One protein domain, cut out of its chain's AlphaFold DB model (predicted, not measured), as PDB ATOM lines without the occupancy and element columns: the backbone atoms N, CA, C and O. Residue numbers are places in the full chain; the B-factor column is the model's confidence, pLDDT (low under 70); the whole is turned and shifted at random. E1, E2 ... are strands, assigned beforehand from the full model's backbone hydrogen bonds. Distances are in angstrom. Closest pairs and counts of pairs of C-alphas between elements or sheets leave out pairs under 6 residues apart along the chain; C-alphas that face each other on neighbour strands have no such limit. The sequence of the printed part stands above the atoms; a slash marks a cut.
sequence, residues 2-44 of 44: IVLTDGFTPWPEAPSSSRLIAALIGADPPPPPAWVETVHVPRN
ATOM      1  N   ILE A   2     125.056 146.081 129.444       96.94
ATOM      2  CA  ILE A   2     124.047 147.111 129.180       96.94
ATOM      3  C   ILE A   2     124.646 148.455 129.584       96.94
ATOM      4  O   ILE A   2     125.231 148.549 130.663       96.94
ATOM      5  N   VAL A   3     124.516 149.463 128.724       96.56
ATOM      6  CA  VAL A   3     124.928 150.844 129.011       96.56
ATOM      7  C   VAL A   3     123.730 151.775 128.879       96.56
ATOM      8  O   VAL A   3     122.908 151.595 127.985       96.56
ATOM      9  N   LEU A   4     123.638 152.766 129.763       97.44
ATOM     10  CA  LEU A   4     122.707 153.887 129.648       97.44
ATOM     11  C   LEU A   4     123.507 155.099 129.182       97.44
ATOM     12  O   LEU A   4     124.491 155.458 129.829       97.44
ATOM     13  N   THR A   5     123.140 155.688 128.048       97.06
ATOM     14  CA  THR A   5     123.962 156.724 127.408       97.06
ATOM     15  C   THR A   5     123.126 157.669 126.553       97.06
ATOM     16  O   THR A   5     122.065 157.294 126.056       97.06
ATOM     17  N   ASP A   6     123.614 158.893 126.369       96.44
ATOM     18  CA  ASP A   6     123.086 159.857 125.398       96.44
ATOM     19  C   ASP A   6     123.628 159.631 123.972       96.44
ATOM     20  O   ASP A   6     123.221 160.310 123.034       96.44
ATOM     21  N   GLY A   7     124.534 158.664 123.798       96.88
ATOM     22  CA  GLY A   7     125.062 158.235 122.503       96.88
ATOM     23  C   GLY A   7     126.203 159.090 121.944       96.88
ATOM     24  O   GLY A   7     126.791 158.699 120.939       96.88
ATOM     25  N   PHE A   8     126.569 160.207 122.581       96.56
ATOM     26  CA  PHE A   8     127.587 161.128 122.048       96.56
ATOM     27  C   PHE A   8     129.028 160.678 122.305       96.56
ATOM     28  O   PHE A   8     129.959 161.167 121.663       96.56
ATOM     29  N   THR A   9     129.228 159.742 123.233       94.19
ATOM     30  CA  THR A   9     130.548 159.145 123.450       94.19
ATOM     31  C   THR A   9     130.885 158.226 122.270       94.19
ATOM     32  O   THR A   9     130.075 157.349 121.961       94.19
ATOM     33  N   PRO A  10     132.059 158.378 121.622       94.88
ATOM     34  CA  PRO A  10     132.456 157.528 120.507       94.88
ATOM     35  C   PRO A  10     132.380 156.039 120.844       94.88
ATOM     36  O   PRO A  10     132.809 155.596 121.912       94.88
ATOM     37  N   TRP A  11     131.857 155.266 119.899       94.81
ATOM     38  CA  TRP A  11     131.747 153.823 120.033       94.81
ATOM     39  C   TRP A  11     133.071 153.136 119.689       94.81
ATOM     40  O   TRP A  11     133.826 153.640 118.855       94.81
ATOM     41  N   PRO A  12     133.346 151.961 120.278       93.00
ATOM     42  CA  PRO A  12     134.412 151.094 119.794       93.00
ATOM     43  C   PRO A  12     134.230 150.775 118.303       93.00
ATOM     44  O   PRO A  12     133.107 150.677 117.812       93.00
ATOM     45  N   GLU A  13     135.325 150.552 117.582       93.00
ATOM     46  CA  GLU A  13     135.255 150.210 116.152       93.00
ATOM     47  C   GLU A  13     134.629 148.824 115.909       93.00
ATOM     48  O   GLU A  13     133.994 148.590 114.882       93.00
ATOM     49  N   ALA A  14     134.771 147.910 116.874       93.75
ATOM     50  CA  ALA A  14     134.306 146.531 116.788       93.75
ATOM     51  C   ALA A  14     133.623 146.071 118.092       93.75
ATOM     52  O   ALA A  14     133.856 146.661 119.153       93.75
ATOM     53  N   PRO A  15     132.808 144.997 118.045       93.06
ATOM     54  CA  PRO A  15     132.162 144.452 119.232       93.06
ATOM     55  C   PRO A  15     133.160 144.023 120.310       93.06
ATOM     56  O   PRO A  15     134.210 143.447 120.023       93.06
ATOM     57  N   SER A  16     132.786 144.219 121.575       85.88
ATOM     58  CA  SER A  16     133.460 143.548 122.691       85.88
ATOM     59  C   SER A  16     133.180 142.036 122.668       85.88
ATOM     60  O   SER A  16     132.257 141.584 121.992       85.88
ATOM     61  N   SER A  17     133.895 141.242 123.472       90.44
ATOM     62  CA  SER A  17     133.615 139.799 123.627       90.44
ATOM     63  C   SER A  17     132.196 139.489 124.128       90.44
ATOM     64  O   SER A  17     131.733 138.355 124.033       90.44
ATOM     65  N   SER A  18     131.497 140.492 124.664       91.00
ATOM     66  CA  SER A  18     130.107 140.413 125.100       91.00
ATOM     67  C   SER A  18     129.171 141.163 124.151       91.00
ATOM     68  O   SER A  18     129.503 142.239 123.654       91.00
ATOM     69  N   ARG A  19     127.936 140.661 124.009       94.38
ATOM     70  CA  ARG A  19     126.823 141.412 123.402       94.38
ATOM     71  C   ARG A  19     126.605 142.727 124.162       94.38
ATOM     72  O   ARG A  19     126.528 142.720 125.400       94.38
ATOM     73  N   LEU A  20     126.496 143.832 123.427       96.25
ATOM     74  CA  LEU A  20     126.235 145.167 123.964       96.25
ATOM     75  C   LEU A  20     124.808 145.606 123.635       96.25
ATOM     76  O   LEU A  20     124.418 145.589 122.470       96.25
ATOM     77  N   ILE A  21     124.077 146.019 124.670       97.62
ATOM     78  CA  ILE A  21     122.774 146.675 124.560       97.62
ATOM     79  C   ILE A  21     122.936 148.122 125.033       97.62
ATOM     80  O   ILE A  21     123.320 148.356 126.184       97.62
ATOM     81  N   ALA A  22     122.655 149.084 124.161       97.56
ATOM     82  CA  ALA A  22     122.639 150.505 124.484       97.56
ATOM     83  C   ALA A  22     121.202 150.973 124.739       97.56
ATOM     84  O   ALA A  22     120.363 150.956 123.838       97.56
ATOM     85  N   ALA A  23     120.930 151.411 125.966       98.00
ATOM     86  CA  ALA A  23     119.732 152.165 126.297       98.00
ATOM     87  C   ALA A  23     120.005 153.650 126.016       98.00
ATOM     88  O   ALA A  23     120.756 154.297 126.751       98.00
ATOM     89  N   LEU A  24     119.433 154.167 124.929       97.75
ATOM     90  CA  LEU A  24     119.610 155.549 124.505       97.75
ATOM     91  C   LEU A  24     118.603 156.464 125.202       97.75
ATOM     92  O   LEU A  24     117.391 156.257 125.109       97.75
ATOM     93  N   ILE A  25     119.127 157.487 125.872       96.06
ATOM     94  CA  ILE A  25     118.372 158.594 126.470       96.06
ATOM     95  C   ILE A  25     118.658 159.890 125.707       96.06
ATOM     96  O   ILE A  25     119.614 159.980 124.945       96.06
ATOM     97  N   GLY A  26     117.851 160.924 125.934       92.44
ATOM     98  CA  GLY A  26     118.019 162.208 125.252       92.44
ATOM     99  C   GLY A  26     116.926 162.468 124.220       92.44
ATOM    100  O   GLY A  26     115.925 161.762 124.176       92.44
ATOM    101  N   ALA A  27     117.059 163.558 123.463       90.12
ATOM    102  CA  ALA A  27     116.069 163.933 122.449       90.12
ATOM    103  C   ALA A  27     116.329 163.243 121.105       90.12
ATOM    104  O   ALA A  27     115.404 162.691 120.526       90.12
ATOM    105  N   ASP A  28     117.580 163.280 120.648       91.75
ATOM    106  CA  ASP A  28     117.997 162.766 119.345       91.75
ATOM    107  C   ASP A  28     119.443 162.243 119.446       91.75
ATOM    108  O   ASP A  28     120.395 162.950 119.110       91.75
ATOM    109  N   PRO A  29     119.639 161.067 120.066       94.62
ATOM    110  CA  PRO A  29     120.959 160.464 120.187       94.62
ATOM    111  C   PRO A  29     121.458 160.031 118.798       94.62
ATOM    112  O   PRO A  29     120.675 159.476 118.021       94.62
ATOM    113  N   PRO A  30     122.749 160.222 118.471       95.62
ATOM    114  CA  PRO A  30     123.288 159.737 117.208       95.62
ATOM    115  C   PRO A  30     123.152 158.205 117.122       95.62
ATOM    116  O   PRO A  30     123.256 157.515 118.145       95.62
ATOM    117  N   PRO A  31     122.934 157.644 115.917       93.94
ATOM    118  CA  PRO A  31     122.759 156.209 115.764       93.94
ATOM    119  C   PRO A  31     124.056 155.469 116.128       93.94
ATOM    120  O   PRO A  31     125.131 155.835 115.637       93.94
ATOM    121  N   PRO A  32     123.989 154.419 116.963       95.88
ATOM    122  CA  PRO A  32     125.149 153.596 117.264       95.88
ATOM    123  C   PRO A  32     125.506 152.678 116.076       95.88
ATOM    124  O   PRO A  32     124.707 152.507 115.150       95.88
ATOM    125  N   PRO A  33     126.701 152.054 116.086       96.69
ATOM    126  CA  PRO A  33     127.075 151.053 115.094       96.69
ATOM    127  C   PRO A  33     126.068 149.901 115.015       96.69
ATOM    128  O   PRO A  33     125.518 149.479 116.027       96.69
ATOM    129  N   ALA A  34     125.911 149.307 113.829       95.75
ATOM    130  CA  ALA A  34     124.921 148.250 113.576       95.75
ATOM    131  C   ALA A  34     125.094 146.977 114.429       95.75
ATOM    132  O   ALA A  34     124.166 146.181 114.547       95.75
ATOM    133  N   TRP A  35     126.278 146.761 115.011       96.12
ATOM    134  CA  TRP A  35     126.537 145.638 115.912       96.12
ATOM    135  C   TRP A  35     126.044 145.882 117.350       96.12
ATOM    136  O   TRP A  35     126.031 144.949 118.155       96.12
ATOM    137  N   VAL A  36     125.646 147.114 117.681       96.94
ATOM    138  CA  VAL A  36     125.065 147.486 118.974       96.94
ATOM    139  C   VAL A  36     123.555 147.295 118.918       96.94
ATOM    140  O   VAL A  36     122.856 147.923 118.123       96.94
ATOM    141  N   GLU A  37     123.023 146.466 119.807       97.25
ATOM    142  CA  GLU A  37     121.579 146.405 119.993       97.25
ATOM    143  C   GLU A  37     121.096 147.645 120.734       97.25
ATOM    144  O   GLU A  37     121.676 148.045 121.742       97.25
ATOM    145  N   THR A  38     120.021 148.248 120.239       97.31
ATOM    146  CA  THR A  38     119.586 149.569 120.688       97.31
ATOM    147  C   THR A  38     118.178 149.519 121.255       97.31
ATOM    148  O   THR A  38     117.264 148.978 120.636       97.31
ATOM    149  N   VAL A  39     118.004 150.134 122.423       97.62
ATOM    150  CA  VAL A  39     116.707 150.393 123.053       97.62
ATOM    151  C   VAL A  39     116.573 151.897 123.250       97.62
ATOM    152  O   VAL A  39     117.406 152.507 123.915       97.62
ATOM    153  N   HIS A  40     115.522 152.507 122.706       96.31
ATOM    154  CA  HIS A  40     115.218 153.918 122.958       96.31
ATOM    155  C   HIS A  40     114.368 154.052 124.219       96.31
ATOM    156  O   HIS A  40     113.302 153.441 124.319       96.31
ATOM    157  N   VAL A  41     114.834 154.853 125.177       95.88
ATOM    158  CA  VAL A  41     114.113 155.114 126.424       95.88
ATOM    159  C   VAL A  41     113.270 156.384 126.245       95.88
ATOM    160  O   VAL A  41     113.838 157.468 126.096       95.88
ATOM    161  N   PRO A  42     111.928 156.286 126.238       90.25
ATOM    162  CA  PRO A  42     111.063 157.453 126.102       90.25
ATOM    163  C   PRO A  42     111.154 158.362 127.334       90.25
ATOM    164  O   PRO A  42     111.429 157.906 128.446       90.25
ATOM    165  N   ARG A  43     110.894 159.660 127.141       84.69
ATOM    166  CA  ARG A  43     110.660 160.590 128.254       84.69
ATOM    167  C   ARG A  43     109.198 160.495 128.697       84.69
ATOM    168  O   ARG A  43     108.320 160.423 127.839       84.69
ATOM    169  N   ASN A  44     108.976 160.511 130.010       75.44
ATOM    170  CA  ASN A  44     107.651 160.654 130.622       75.44
ATOM    171  C   ASN A  44     107.267 162.126 130.772       75.44
ATOM    172  O   ASN A  44     108.195 162.952 130.945       75.44
TER     173      ASN A  44
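Overview. This is residues 2 to 44 of the 44 residues of an uncharacterized protein of Actinomadura luteofluorescens (UniProt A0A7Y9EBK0). Little regular structure is here: a small wall of three short parallel strands, with two long loops, residues 6 to 20 and 25 to 36, over one face and the other face bare. The 43 printed residues hold no named helix and three named strands, E1, E2, E3 in chain and sheet order, in 12 residues: all strand. It is compact, radius of gyration of the C-alphas 10.2 A, yet a rod spanning 34 by 16 by 14 A.

Arrangement. Start at E1, residues 2 to 5, an edge strand. E2, residues 21 to 24, is its parallel neighbour at 22 degrees; find N 23 and O 3, 2.8 A apart. E3, residues 37 to 40, is parallel to E2 at 25 degrees, with N 22 and O 37 2.8 A apart. E1 and E3 are apart.

Along the chain. Find C-alpha 2 at (124.047, 147.111, 129.180); E1 runs 9.8 A. E2 runs 9.4 A from C-alpha 21. E3 runs 10.3 A to C-alpha 40 at (115.218, 153.918, 122.958).

Size, cuts and confidence. The C-alphas farthest apart, Ser 17 and Asn 44, are 34.0 A apart. Both links are long. The printed part has no cut, and no printed residue is under 70 in pLDDT.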